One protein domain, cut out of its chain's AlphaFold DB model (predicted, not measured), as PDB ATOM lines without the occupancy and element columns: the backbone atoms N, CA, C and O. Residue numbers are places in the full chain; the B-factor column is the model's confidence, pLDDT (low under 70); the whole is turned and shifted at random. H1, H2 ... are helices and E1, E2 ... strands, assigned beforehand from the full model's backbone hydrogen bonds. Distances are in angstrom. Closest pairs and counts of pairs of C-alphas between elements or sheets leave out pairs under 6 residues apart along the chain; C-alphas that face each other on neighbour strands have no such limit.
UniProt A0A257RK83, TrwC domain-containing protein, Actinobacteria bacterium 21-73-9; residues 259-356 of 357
ATOM      1  N   HIS A 259     -26.106 -32.089  28.249       95.12
ATOM      2  CA  HIS A 259     -26.748 -31.038  27.461       95.12
ATOM      3  C   HIS A 259     -26.773 -29.731  28.242       95.12
ATOM      4  O   HIS A 259     -26.380 -28.682  27.726       95.12
ATOM      5  N   ARG A 260     -27.176 -29.799  29.512       95.56
ATOM      6  CA  ARG A 260     -27.181 -28.639  30.397       95.56
ATOM      7  C   ARG A 260     -25.781 -28.094  30.644       95.56
ATOM      8  O   ARG A 260     -25.579 -26.882  30.579       95.56
ATOM      9  N   PHE A 261     -24.820 -28.975  30.910       98.00
ATOM     10  CA  PHE A 261     -23.435 -28.576  31.115       98.00
ATOM     11  C   PHE A 261     -22.874 -27.866  29.877       98.00
ATOM     12  O   PHE A 261     -22.296 -26.788  29.994       98.00
ATOM     13  N   ALA A 262     -23.076 -28.427  28.681       96.69
ATOM     14  CA  ALA A 262     -22.591 -27.824  27.445       96.69
ATOM     15  C   ALA A 262     -23.285 -26.486  27.135       96.69
ATOM     16  O   ALA A 262     -22.618 -25.531  26.716       96.69
ATOM     17  N   GLY A 263     -24.597 -26.404  27.375       96.25
ATOM     18  CA  GLY A 263     -25.399 -25.196  27.178       96.25
ATOM     19  C   GLY A 263     -25.013 -24.040  28.105       96.25
ATOM     20  O   GLY A 263     -25.145 -22.884  27.720       96.25
ATOM     21  N   ALA A 264     -24.444 -24.318  29.283       96.81
ATOM     22  CA  ALA A 264     -23.982 -23.282  30.213       96.81
ATOM     23  C   ALA A 264     -22.852 -22.392  29.652       96.81
ATOM     24  O   ALA A 264     -22.576 -21.318  30.194       96.81
ATOM     25  N   PHE A 265     -22.194 -22.830  28.573       97.38
ATOM     26  CA  PHE A 265     -21.138 -22.074  27.896       97.38
ATOM     27  C   PHE A 265     -21.591 -21.383  26.609       97.38
ATOM     28  O   PHE A 265     -20.753 -20.815  25.912       97.38
ATOM     29  N   GLU A 266     -22.879 -21.432  26.277       94.69
ATOM     30  CA  GLU A 266     -23.394 -20.768  25.082       94.69
ATOM     31  C   GLU A 266     -23.101 -19.258  25.115       94.69
ATOM     32  O   GLU A 266     -23.205 -18.612  26.161       94.69
ATOM     33  N   GLY A 267     -22.660 -18.706  23.981       94.25
ATOM     34  CA  GLY A 267     -22.247 -17.302  23.870       94.25
ATOM     35  C   GLY A 267     -20.910 -16.944  24.539       94.25
ATOM     36  O   GLY A 267     -20.545 -15.769  24.563       94.25
ATOM     37  N   ARG A 268     -20.157 -17.913  25.082       95.00
ATOM     38  CA  ARG A 268     -18.808 -17.682  25.630       95.00
ATOM     39  C   ARG A 268     -17.729 -18.066  24.622       95.00
ATOM     40  O   ARG A 268     -17.874 -19.036  23.892       95.00
ATOM     41  N   LEU A 269     -16.612 -17.342  24.649       92.88
ATOM     42  CA  LEU A 269     -15.381 -17.734  23.947       92.88
ATOM     43  C   LEU A 269     -14.430 -18.488  24.884       92.88
ATOM     44  O   LEU A 269     -13.846 -19.506  24.516       92.88
ATOM     45  N   GLU A 270     -14.349 -18.018  26.128       95.88
ATOM     46  CA  GLU A 270     -13.423 -18.513  27.135       95.88
ATOM     47  C   GLU A 270     -14.129 -18.924  28.431       95.88
ATOM     48  O   GLU A 270     -15.111 -18.317  28.884       95.88
ATOM     49  N   VAL A 271     -13.598 -19.974  29.055       97.62
ATOM     50  CA  VAL A 271     -14.176 -20.622  30.228       97.62
ATOM     51  C   VAL A 271     -13.116 -20.735  31.324       97.62
ATOM     52  O   VAL A 271     -12.136 -21.454  31.182       97.62
ATOM     53  N   ALA A 272     -13.330 -20.025  32.431       98.12
ATOM     54  CA  ALA A 272     -12.537 -20.122  33.650       98.12
ATOM     55  C   ALA A 272     -13.078 -21.213  34.587       98.12
ATOM     56  O   ALA A 272     -14.217 -21.674  34.436       98.12
ATOM     57  N   ARG A 273     -12.305 -21.557  35.625       98.00
ATOM     58  CA  ARG A 273     -12.676 -22.577  36.621       98.00
ATOM     59  C   ARG A 273     -14.052 -22.327  37.234       98.00
ATOM     60  O   ARG A 273     -14.866 -23.246  37.303       98.00
ATOM     61  N   ARG A 274     -14.347 -21.079  37.624       98.06
ATOM     62  CA  ARG A 274     -15.656 -20.690  38.183       98.06
ATOM     63  C   ARG A 274     -16.830 -21.025  37.256       98.06
ATOM     64  O   ARG A 274     -17.890 -21.411  37.738       98.06
ATOM     65  N   HIS A 275     -16.652 -20.898  35.938       98.56
ATOM     66  CA  HIS A 275     -17.706 -21.185  34.965       98.56
ATOM     67  C   HIS A 275     -17.945 -22.694  34.860       98.56
ATOM     68  O   HIS A 275     -19.095 -23.120  34.851       98.56
ATOM     69  N   VAL A 276     -16.875 -23.499  34.841       98.56
ATOM     70  CA  VAL A 276     -16.979 -24.967  34.831       98.56
ATOM     71  C   VAL A 276     -17.635 -25.479  36.113       98.56
ATOM     72  O   VAL A 276     -18.555 -26.286  36.040       98.56
ATOM     73  N   ALA A 277     -17.215 -24.974  37.276       98.69
ATOM     74  CA  ALA A 277     -17.793 -25.355  38.563       98.69
ATOM     75  C   ALA A 277     -19.288 -25.012  38.644       98.69
ATOM     76  O   ALA A 277     -20.087 -25.846  39.068       98.69
ATOM     77  N   ALA A 278     -19.678 -23.818  38.183       98.69
ATOM     78  CA  ALA A 278     -21.084 -23.426  38.116       98.69
ATOM     79  C   ALA A 278     -21.891 -24.344  37.183       98.69
ATOM     80  O   ALA A 278     -22.944 -24.845  37.574       98.69
ATOM     81  N   ALA A 279     -21.374 -24.598  35.975       98.62
ATOM     82  CA  ALA A 279     -22.017 -25.455  34.982       98.62
ATOM     83  C   ALA A 279     -22.195 -26.890  35.493       98.62
ATOM     84  O   ALA A 279     -23.269 -27.466  35.334       98.62
ATOM     85  N   TRP A 280     -21.172 -27.454  36.142       98.69
ATOM     86  CA  TRP A 280     -21.226 -28.793  36.725       98.69
ATOM     87  C   TRP A 280     -22.269 -28.883  37.837       98.69
ATOM     88  O   TRP A 280     -23.144 -29.744  37.800       98.69
ATOM     89  N   ALA A 281     -22.219 -27.963  38.804       98.56
ATOM     90  CA  ALA A 281     -23.141 -27.949  39.935       98.56
ATOM     91  C   ALA A 281     -24.610 -27.779  39.497       98.56
ATOM     92  O   ALA A 281     -25.513 -28.393  40.070       98.56
ATOM     93  N   ASP A 282     -24.866 -26.980  38.455       98.06
ATOM     94  CA  ASP A 282     -26.209 -26.840  37.887       98.06
ATOM     95  C   ASP A 282     -26.638 -28.049  37.040       98.06
ATOM     96  O   ASP A 282     -27.837 -28.324  36.966       98.06
ATOM     97  N   ALA A 283     -25.697 -28.769  36.422       98.19
ATOM     98  CA  ALA A 283     -25.950 -29.984  35.643       98.19
ATOM     99  C   ALA A 283     -26.099 -31.260  36.494       98.19
ATOM    100  O   ALA A 283     -26.631 -32.260  36.010       98.19
ATOM    101  N   ALA A 284     -25.695 -31.232  37.766       97.88
ATOM    102  CA  ALA A 284     -25.985 -32.283  38.739       97.88
ATOM    103  C   ALA A 284     -27.455 -32.203  39.203       97.88
ATOM    104  O   ALA A 284     -27.791 -31.482  40.152       97.88
ATOM    105  N   VAL A 285     -28.338 -32.949  38.528       97.81
ATOM    106  CA  VAL A 285     -29.806 -32.874  38.685       97.81
ATOM    107  C   VAL A 285     -30.256 -33.060  40.137       97.81
ATOM    108  O   VAL A 285     -30.986 -32.212  40.647       97.81
ATOM    109  N   PHE A 286     -29.782 -34.106  40.817       97.12
ATOM    110  CA  PHE A 286     -30.166 -34.454  42.197       97.12
ATOM    111  C   PHE A 286     -29.276 -33.830  43.277       97.12
ATOM    112  O   PHE A 286     -29.530 -33.984  44.467       97.12
ATOM    113  N   GLY A 287     -28.252 -33.078  42.870       96.06
ATOM    114  CA  GLY A 287     -27.278 -32.497  43.783       96.06
ATOM    115  C   GLY A 287     -26.006 -33.318  43.926       96.06
ATOM    116  O   GLY A 287     -25.913 -34.470  43.516       96.06
ATOM    117  N   GLN A 288     -25.006 -32.654  44.482       97.44
ATOM    118  CA  GLN A 288     -23.681 -33.180  44.763       97.44
ATOM    119  C   GLN A 288     -23.042 -32.249  45.794       97.44
ATOM    120  O   GLN A 288     -23.288 -31.039  45.754       97.44
ATOM    121  N   CYS A 289     -22.237 -32.774  46.717       97.31
ATOM    122  CA  CYS A 289     -21.504 -31.913  47.638       97.31
ATOM    123  C   CYS A 289     -20.462 -31.068  46.874       97.31
ATOM    124  O   CYS A 289     -19.898 -31.492  45.861       97.31
ATOM    125  N   ALA A 290     -20.208 -29.844  47.343       98.44
ATOM    126  CA  ALA A 290     -19.310 -28.923  46.649       98.44
ATOM    127  C   ALA A 290     -17.885 -29.478  46.483       98.44
ATOM    128  O   ALA A 290     -17.268 -29.237  45.449       98.44
ATOM    129  N   SER A 291     -17.367 -30.224  47.466       98.00
ATOM    130  CA  SER A 291     -16.032 -30.832  47.384       98.00
ATOM    131  C   SER A 291     -15.916 -31.772  46.190       98.00
ATOM    132  O   SER A 291     -14.972 -31.640  45.420       98.00
ATOM    133  N   ASP A 292     -16.905 -32.636  45.968       98.12
ATOM    134  CA  ASP A 292     -16.869 -33.602  44.870       98.12
ATOM    135  C   ASP A 292     -16.978 -32.917  43.505       98.12
ATOM    136  O   ASP A 292     -16.268 -33.291  42.567       98.12
ATOM    137  N   VAL A 293     -17.808 -31.871  43.396       98.56
ATOM    138  CA  VAL A 293     -17.868 -31.032  42.187       98.56
ATOM    139  C   VAL A 293     -16.492 -30.433  41.899       98.56
ATOM    140  O   VAL A 293     -15.985 -30.535  40.785       98.56
ATOM    141  N   LEU A 294     -15.869 -29.808  42.900       98.31
ATOM    142  CA  LEU A 294     -14.588 -29.124  42.735       98.31
ATOM    143  C   LEU A 294     -13.445 -30.104  42.435       98.31
ATOM    144  O   LEU A 294     -12.633 -29.814  41.560       98.31
ATOM    145  N   SER A 295     -13.419 -31.273  43.079       97.50
ATOM    146  CA  SER A 295     -12.473 -32.354  42.782       97.50
ATOM    147  C   SER A 295     -12.641 -32.886  41.360       97.50
ATOM    148  O   SER A 295     -11.650 -33.097  40.665       97.50
ATOM    149  N   SER A 296     -13.883 -33.037  40.895       97.75
ATOM    150  CA  SER A 296     -14.190 -33.456  39.521       97.75
ATOM    151  C   SER A 296     -13.710 -32.435  38.490       97.75
ATOM    152  O   SER A 296     -13.106 -32.793  37.477       97.75
ATOM    153  N   VAL A 297     -13.930 -31.147  38.767       97.75
ATOM    154  CA  VAL A 297     -13.430 -30.048  37.933       97.75
ATOM    155  C   VAL A 297     -11.903 -30.038  37.911       97.75
ATOM    156  O   VAL A 297     -11.318 -29.975  36.835       97.75
ATOM    157  N   ASP A 298     -11.238 -30.152  39.056       96.56
ATOM    158  CA  ASP A 298      -9.772 -30.112  39.109       96.56
ATOM    159  C   ASP A 298      -9.126 -31.331  38.431       96.56
ATOM    160  O   ASP A 298      -8.074 -31.194  37.808       96.56
ATOM    161  N   ALA A 299      -9.766 -32.505  38.486       95.69
ATOM    162  CA  ALA A 299      -9.301 -33.706  37.792       95.69
ATOM    163  C   ALA A 299      -9.410 -33.585  36.260       95.69
ATOM    164  O   ALA A 299      -8.535 -34.051  35.532       95.69
ATOM    165  N   LEU A 300     -10.478 -32.959  35.758       95.88
ATOM    166  CA  LEU A 300     -10.741 -32.831  34.320       95.88
ATOM    167  C   LEU A 300     -10.108 -31.590  33.679       95.88
ATOM    168  O   LEU A 300      -9.927 -31.563  32.455       95.88
ATOM    169  N   TYR A 301      -9.801 -30.565  34.474       96.62
ATOM    170  CA  TYR A 301      -9.248 -29.282  34.034       96.62
ATOM    171  C   TYR A 301      -8.078 -28.848  34.937       96.62
ATOM    172  O   TYR A 301      -8.157 -27.796  35.585       96.62
ATOM    173  N   PRO A 302      -6.989 -29.637  35.010       96.50
ATOM    174  CA  PRO A 302      -5.840 -29.325  35.861       96.50
ATOM    175  C   PRO A 302      -5.228 -27.948  35.563       96.50
ATOM    176  O   PRO A 302      -4.758 -27.276  36.480       96.50
ATOM    177  N   GLU A 303      -5.302 -27.479  34.313       96.31
ATOM    178  CA  GLU A 303      -4.838 -26.154  33.892       96.31
ATOM    179  C   GLU A 303      -5.613 -24.996  34.549       96.31
ATOM    180  O   GLU A 303      -5.083 -23.900  34.721       96.31
ATOM    181  N   LEU A 304      -6.856 -25.243  34.973       97.12
ATOM    182  CA  LEU A 304      -7.707 -24.254  35.632       97.12
ATOM    183  C   LEU A 304      -7.580 -24.287  37.162       97.12
ATOM    184  O   LEU A 304      -8.047 -23.359  37.822       97.12
ATOM    185  N   ARG A 305      -6.950 -25.323  37.739       95.25
ATOM    186  CA  ARG A 305      -6.963 -25.649  39.182       95.25
ATOM    187  C   ARG A 305      -6.592 -24.482  40.092       95.25
ATOM    188  O   ARG A 305      -7.126 -24.372  41.195       95.25
ATOM    189  N   HIS A 306      -5.684 -23.611  39.662       91.94
ATOM    190  CA  HIS A 306      -5.187 -22.496  40.475       91.94
ATOM    191  C   HIS A 306      -5.958 -21.181  40.282       91.94
ATOM    192  O   HIS A 306      -5.630 -20.200  40.951       91.94
ATOM    193  N   GLY A 307      -6.991 -21.168  39.429       92.44
ATOM    194  CA  GLY A 307      -7.848 -20.009  39.183       92.44
ATOM    195  C   GLY A 307      -8.453 -19.447  40.472       92.44
ATOM    196  O   GLY A 307      -9.029 -20.191  41.277       92.44
ATOM    197  N   ARG A 308      -8.258 -18.139  40.680       94.12
ATOM    198  CA  ARG A 308      -8.768 -17.335  41.798       94.12
ATOM    199  C   ARG A 308      -8.795 -15.850  41.429       94.12
ATOM    200  O   ARG A 308      -8.073 -15.414  40.536       94.12
ATOM    201  N   GLY A 309      -9.559 -15.059  42.171       93.69
ATOM    202  CA  GLY A 309      -9.695 -13.623  41.972       93.69
ATOM    203  C   GLY A 309     -10.506 -13.272  40.722       93.69
ATOM    204  O   GLY A 309     -11.276 -14.062  40.194       93.69
ATOM    205  N   VAL A 310     -10.355 -12.042  40.236       93.25
ATOM    206  CA  VAL A 310     -11.110 -11.578  39.057       93.25
ATOM    207  C   VAL A 310     -10.595 -12.233  37.769       93.25
ATOM    208  O   VAL A 310     -11.384 -12.690  36.934       93.25
ATOM    209  N   HIS A 311      -9.270 -12.290  37.625       90.38
ATOM    210  CA  HIS A 311      -8.583 -12.802  36.445       90.38
ATOM    211  C   HIS A 311      -8.143 -14.242  36.699       90.38
ATOM    212  O   HIS A 311      -7.246 -14.490  37.499       90.38
ATOM    213  N   GLU A 312      -8.793 -15.180  36.019       94.00
ATOM    214  CA  GLU A 312      -8.473 -16.605  36.069       94.00
ATOM    215  C   GLU A 312      -7.900 -17.048  34.722       94.00
ATOM    216  O   GLU A 312      -8.243 -16.469  33.691       94.00
ATOM    217  N   ALA A 313      -7.083 -18.104  34.731       94.62
ATOM    218  CA  ALA A 313      -6.765 -18.834  33.510       94.62
ATOM    219  C   ALA A 313      -8.053 -19.373  32.862       94.62
ATOM    220  O   ALA A 313      -9.042 -19.667  33.547       94.62
ATOM    221  N   THR A 314      -8.029 -19.499  31.540       97.75
ATOM    222  CA  THR A 314      -9.178 -19.877  30.721       97.75
ATOM    223  C   THR A 314      -8.827 -21.016  29.775       97.75
ATOM    224  O   THR A 314      -7.678 -21.218  29.394       97.75
ATOM    225  N   VAL A 315      -9.852 -21.767  29.380       97.94
ATOM    226  CA  VAL A 315      -9.808 -22.693  28.246       97.94
ATOM    227  C   VAL A 315     -10.899 -22.331  27.245       97.94
ATOM    228  O   VAL A 315     -11.914 -21.730  27.608       97.94
ATOM    229  N   GLY A 316     -10.728 -22.734  25.986       97.69
ATOM    230  CA  GLY A 316     -11.774 -22.587  24.974       97.69
ATOM    231  C   GLY A 316     -13.004 -23.459  25.264       97.69
ATOM    232  O   GLY A 316     -12.908 -24.524  25.883       97.69
ATOM    233  N   VAL A 317     -14.172 -23.047  24.763       97.38
ATOM    234  CA  VAL A 317     -15.435 -23.797  24.930       97.38
ATOM    235  C   VAL A 317     -15.358 -25.265  24.474       97.38
ATOM    236  O   VAL A 317     -15.861 -26.116  25.212       97.38
ATOM    237  N   PRO A 318     -14.712 -25.634  23.347       95.94
ATOM    238  CA  PRO A 318     -14.575 -27.043  22.966       95.94
ATOM    239  C   PRO A 318     -13.857 -27.887  24.032       95.94
ATOM    240  O   PRO A 318     -14.325 -28.970  24.393       95.94
ATOM    241  N   ARG A 319     -12.776 -27.346  24.617       96.12
ATOM    242  CA  ARG A 319     -12.021 -27.975  25.712       96.12
ATOM    243  C   ARG A 319     -12.864 -28.108  26.978       96.12
ATOM    244  O   ARG A 319     -12.748 -29.125  27.665       96.12
ATOM    245  N   ALA A 320     -13.711 -27.117  27.267       96.81
ATOM    246  CA  ALA A 320     -14.665 -27.161  28.369       96.81
ATOM    247  C   ALA A 320     -15.740 -28.240  28.154       96.81
ATOM    248  O   ALA A 320     -15.970 -29.046  29.048       96.81
ATOM    249  N   ARG A 321     -16.370 -28.307  26.975       96.56
ATOM    250  CA  ARG A 321     -17.484 -29.234  26.700       96.56
ATOM    251  C   ARG A 321     -17.056 -30.699  26.573       96.56
ATOM    252  O   ARG A 321     -17.839 -31.569  26.928       96.56
ATOM    253  N   MET A 322     -15.845 -30.974  26.077       94.81
ATOM    254  CA  MET A 322     -15.341 -32.339  25.835       94.81
ATOM    255  C   MET A 322     -16.289 -33.212  24.976       94.81
ATOM    256  O   MET A 322     -16.402 -34.414  25.222       94.81
ATOM    257  N   LEU A 323     -16.977 -32.632  23.978       92.88
ATOM    258  CA  LEU A 323     -18.078 -33.301  23.258       92.88
ATOM    259  C   LEU A 323     -17.674 -34.643  22.642       92.88
ATOM    260  O   LEU A 323     -18.394 -35.618  22.813       92.88
ATOM    261  N   GLU A 324     -16.512 -34.723  21.992       90.69
ATOM    262  CA  GLU A 324     -16.024 -35.972  21.393       90.69
ATOM    263  C   GLU A 324     -15.858 -37.083  22.436       90.69
ATOM    264  O   GLU A 324     -16.337 -38.195  22.234       90.69
ATOM    265  N   ARG A 325     -15.272 -36.769  23.602       91.75
ATOM    266  CA  ARG A 325     -15.118 -37.735  24.702       91.75
ATOM    267  C   ARG A 325     -16.466 -38.145  25.283       91.75
ATOM    268  O   ARG A 325     -16.650 -39.310  25.606       91.75
ATOM    269  N   VAL A 326     -17.406 -37.212  25.419       93.94
ATOM    270  CA  VAL A 326     -18.759 -37.509  25.917       93.94
ATOM    271  C   VAL A 326     -19.529 -38.394  24.931       93.94
ATOM    272  O   VAL A 326     -20.181 -39.349  25.353       93.94
ATOM    273  N   LEU A 327     -19.422 -38.141  23.623       91.31
ATOM    274  CA  LEU A 327     -20.014 -38.989  22.583       91.31
ATOM    275  C   LEU A 327     -19.389 -40.388  22.593       91.31
ATOM    276  O   LEU A 327     -20.103 -41.396  22.598       91.31
ATOM    277  N   GLU A 328     -18.060 -40.448  22.667       90.31
ATOM    278  CA  GLU A 328     -17.307 -41.696  22.697       90.31
ATOM    279  C   GLU A 328     -17.557 -42.486  23.983       90.31
ATOM    280  O   GLU A 328     -17.622 -43.698  23.914       90.31
ATOM    281  N   ARG A 329     -17.697 -41.865  25.157       90.81
ATOM    282  CA  ARG A 329     -17.606 -42.564  26.461       90.81
ATOM    283  C   ARG A 329     -18.897 -42.538  27.264       90.81
ATOM    284  O   ARG A 329     -19.036 -43.264  28.247       90.81
ATOM    285  N   GLY A 330     -19.865 -41.743  26.826       92.88
ATOM    286  CA  GLY A 330     -21.072 -41.428  27.577       92.88
ATOM    287  C   GLY A 330     -20.875 -40.265  28.544       92.88
ATOM    288  O   GLY A 330     -19.782 -39.713  28.684       92.88
ATOM    289  N   ALA A 331     -21.967 -39.910  29.221       95.25
ATOM    290  CA  ALA A 331     -21.997 -38.823  30.190       95.25
ATOM    291  C   ALA A 331     -20.987 -39.034  31.323       95.25
ATOM    292  O   ALA A 331     -20.762 -40.162  31.777       95.25
ATOM    293  N   ARG A 332     -20.399 -37.935  31.792       96.75
ATOM    294  CA  ARG A 332     -19.453 -37.955  32.903       96.75
ATOM    295  C   ARG A 332     -20.146 -38.432  34.178       96.75
ATOM    296  O   ARG A 332     -21.259 -37.976  34.469       96.75
ATOM    297  N   PRO A 333     -19.519 -39.345  34.935       96.69
ATOM    298  CA  PRO A 333     -20.032 -39.730  36.236       96.69
ATOM    299  C   PRO A 333     -19.970 -38.539  37.191       96.69
ATOM    300  O   PRO A 333     -19.064 -37.709  37.105       96.69
ATOM    301  N   LEU A 334     -20.936 -38.470  38.105       96.25
ATOM    302  CA  LEU A 334     -20.888 -37.508  39.201       96.25
ATOM    303  C   LEU A 334     -19.852 -37.938  40.242       96.25
ATOM    304  O   LEU A 334     -19.143 -37.091  40.764       96.25
ATOM    305  N   GLU A 335     -19.711 -39.236  40.512       94.00
ATOM    306  CA  GLU A 335     -18.749 -39.737  41.496       94.00
ATOM    307  C   GLU A 335     -17.290 -39.443  41.067       94.00
ATOM    308  O   GLU A 335     -16.861 -39.925  40.011       94.00
ATOM    309  N   PRO A 336     -16.499 -38.691  41.864       92.62
ATOM    310  CA  PRO A 336     -15.151 -38.284  41.459       92.62
ATOM    311  C   PRO A 336     -14.198 -39.455  41.188       92.62
ATOM    312  O   PRO A 336     -13.385 -39.404  40.266       92.62
ATOM    313  N   THR A 337     -14.314 -40.536  41.959       91.62
ATOM    314  CA  THR A 337     -13.514 -41.768  41.822       91.62
ATOM    315  C   THR A 337     -13.728 -42.444  40.462       91.62
ATOM    316  O   THR A 337     -12.792 -42.985  39.871       91.62
ATOM    317  N   ALA A 338     -14.936 -42.346  39.901       92.31
ATOM    318  CA  ALA A 338     -15.287 -42.929  38.611       92.31
ATOM    319  C   ALA A 338     -14.753 -42.122  37.410       92.31
ATOM    320  O   ALA A 338     -14.760 -42.626  36.276       92.31
ATOM    321  N   LEU A 339     -14.266 -40.890  37.622       90.38
ATOM    322  CA  LEU A 339     -13.735 -40.038  36.552       90.38
ATOM    323  C   LEU A 339     -12.399 -40.519  35.999       90.38
ATOM    324  O   LEU A 339     -12.152 -40.326  34.808       90.38
ATOM    325  N   GLY A 340     -11.562 -41.169  36.812       85.12
ATOM    326  CA  GLY A 340     -10.309 -41.763  36.339       85.12
ATOM    327  C   GLY A 340     -10.580 -42.818  35.266       85.12
ATOM    328  O   GLY A 340     -10.095 -42.708  34.140       85.12
ATOM    329  N   ALA A 341     -11.475 -43.761  35.578       87.12
ATOM    330  CA  ALA A 341     -11.933 -44.764  34.625       87.12
ATOM    331  C   ALA A 341     -12.615 -44.117  33.408       87.12
ATOM    332  O   ALA A 341     -12.286 -44.448  32.274       87.12
ATOM    333  N   TRP A 342     -13.506 -43.137  33.604       92.62
ATOM    334  CA  TRP A 342     -14.140 -42.418  32.487       92.62
ATOM    335  C   TRP A 342     -13.122 -41.735  31.563       92.62
ATOM    336  O   TRP A 342     -13.281 -41.741  30.346       92.62
ATOM    337  N   SER A 343     -12.045 -41.189  32.124       85.56
ATOM    338  CA  SER A 343     -10.998 -40.497  31.368       85.56
ATOM    339  C   SER A 343     -10.106 -41.447  30.562       85.56
ATOM    340  O   SER A 343      -9.501 -41.008  29.584       85.56
ATOM    341  N   GLN A 344     -10.056 -42.729  30.925       81.25
ATOM    342  CA  GLN A 344      -9.266 -43.763  30.245       81.25
ATOM    343  C   GLN A 344     -10.111 -44.671  29.332       81.25
ATOM    344  O   GLN A 344      -9.570 -45.302  28.429       81.25
ATOM    345  N   ARG A 345     -11.433 -44.736  29.542       70.81
ATOM    346  CA  ARG A 345     -12.364 -45.560  28.751       70.81
ATOM    347  C   ARG A 345     -12.410 -45.132  27.277       70.81
ATOM    348  O   ARG A 345     -12.454 -43.944  26.979       70.81
ATOM    349  N   SER A 346     -12.513 -46.113  26.378       66.25
ATOM    350  CA  SER A 346     -12.920 -45.943  24.974       66.25
ATOM    351  C   SER A 346     -14.039 -46.945  24.663       66.25
ATOM    352  O   SER A 346     -13.811 -48.150  24.779       66.25
ATOM    353  N   ARG A 347     -15.244 -46.494  24.261       59.84
ATOM    354  CA  ARG A 347     -16.348 -47.422  23.899       59.84
ATOM    355  C   ARG A 347     -16.042 -48.250  22.652       59.84
ATOM    356  O   ARG A 347     -16.655 -49.294  22.448       59.84
ATOM    357  N   SER A 348     -15.098 -47.806  21.826       59.22
ATOM    358  CA  SER A 348     -14.573 -48.555  20.679       59.22
ATOM    359  C   SER A 348     -14.002 -49.905  21.119       59.22
ATOM    360  O   SER A 348     -14.256 -50.922  20.480       59.22
ATOM    361  N   LEU A 349     -13.283 -49.919  22.250       55.16
ATOM    362  CA  LEU A 349     -12.664 -51.119  22.818       55.16
ATOM    363  C   LEU A 349     -13.696 -52.056  23.463       55.16
ATOM    364  O   LEU A 349     -13.553 -53.271  23.363       55.16
ATOM    365  N   GLU A 350     -14.751 -51.520  24.084       57.06
ATOM    366  CA  GLU A 350     -15.844 -52.330  24.648       57.06
ATOM    367  C   GLU A 350     -16.694 -52.984  23.557       57.06
ATOM    368  O   GLU A 350     -16.879 -54.192  23.598       57.06
ATOM    369  N   ARG A 351     -17.110 -52.252  22.512       55.53
ATOM    370  CA  ARG A 351     -17.853 -52.857  21.387       55.53
ATOM    371  C   ARG A 351     -17.022 -53.862  20.590       55.53
ATOM    372  O   ARG A 351     -17.599 -54.741  19.961       55.53
ATOM    373  N   ALA A 352     -15.697 -53.712  20.552       53.38
ATOM    374  CA  ALA A 352     -14.811 -54.714  19.962       53.38
ATOM    375  C   ALA A 352     -14.759 -55.984  20.826       53.38
ATOM    376  O   ALA A 352     -14.799 -57.089  20.290       53.38
ATOM    377  N   ARG A 353     -14.747 -55.835  22.158       54.06
ATOM    378  CA  ARG A 353     -14.830 -56.956  23.104       54.06
ATOM    379  C   ARG A 353     -16.189 -57.651  23.044       54.06
ATOM    380  O   ARG A 353     -16.206 -58.858  22.895       54.06
ATOM    381  N   GLU A 354     -17.299 -56.917  23.065       53.22
ATOM    382  CA  GLU A 354     -18.669 -57.463  23.011       53.22
ATOM    383  C   GLU A 354     -19.009 -58.174  21.692       53.22
ATOM    384  O   GLU A 354     -19.905 -59.003  21.675       53.22
ATOM    385  N   ARG A 355     -18.311 -57.865  20.591       55.06
ATOM    386  CA  ARG A 355     -18.444 -58.579  19.304       55.06
ATOM    387  C   ARG A 355     -17.483 -59.761  19.146       55.06
ATOM    388  O   ARG A 355     -17.512 -60.414  18.109       55.06
ATOM    389  N   SER A 356     -16.587 -59.964  20.112       49.03
ATOM    390  CA  SER A 356     -15.613 -61.065  20.127       49.03
ATOM    391  C   SER A 356     -16.036 -62.217  21.055       49.03
ATOM    392  O   SER A 356     -15.265 -63.155  21.238       49.03
TER     393      SER A 356
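What this domain is: This is residues 259 to 356 of the 357 residues of the protein "TrwC domain-containing protein" of Actinobacteria bacterium 21-73-9 (UniProt A0A257RK83). Short helices make an elongated body of two loosely joined parts: H1, H2, H3 and H4 cluster at one end with a tiny sheet of E1 and E2, and H5 and H6 lie toward the other end. H7 extends the long axis there, and residues 349 to 356 stick out. The 98 printed residues include seven named helices and two named, antiparallel strands, in the order H1 E1 H2 H3 E2 H4 H5 H6 H7; the class is mostly helix. The whole is compact, with a radius of gyration of the C-alphas of 14.4 A, and spans 53 by 28 by 23 A.

How they stand to each other: H1, residues 259 to 263, touches H2, residues 273 to 283; their closest C-alphas, of Phe 261 and Ala 279, are 5.2 A apart. H2 touches H3, residues 290 to 300, at a steep tilt of 63 degrees, opposite ways; the closest C-alphas are those of Ala 277 and Val 297, 6.4 A. E1, residues 270 to 272, and E2, residues 314 to 316, are antiparallel, with N 271 and O 315 within hydrogen-bond range at 2.8 A. H4, residues 317 to 321, meets H5, residues 323 to 329, only through their link. H6, residues 338 to 344, is close to but not clearly touching H3; the closest C-alphas, of Ser 296 and Leu 339, are 7.2 A apart. H5 and H7, residues 347 to 354, only just touch, with 3 pairs of C-alphas within 8 A, the closest those of Arg 329 and Arg 347 at 5.6 A. In each of the seven helices every O i to N i+4 pair is within hydrogen-bond range.

Where its parts are: H1 begins at C-alpha 259 (-26.748, -31.038, 27.461). From first to last C-alpha H2 measures 15.2 A and H3 15.5 A. H7 ends at C-alpha 354 (-18.669, -57.463, 23.011).

The domain as a whole: The two C-alphas farthest apart, of Val 310 and Ser 356, are 53.2 A apart. The printed part has no cut, and the link H3 to E2, residues 301 to 313, is long. Residues 346 to 356 have pLDDT under 70.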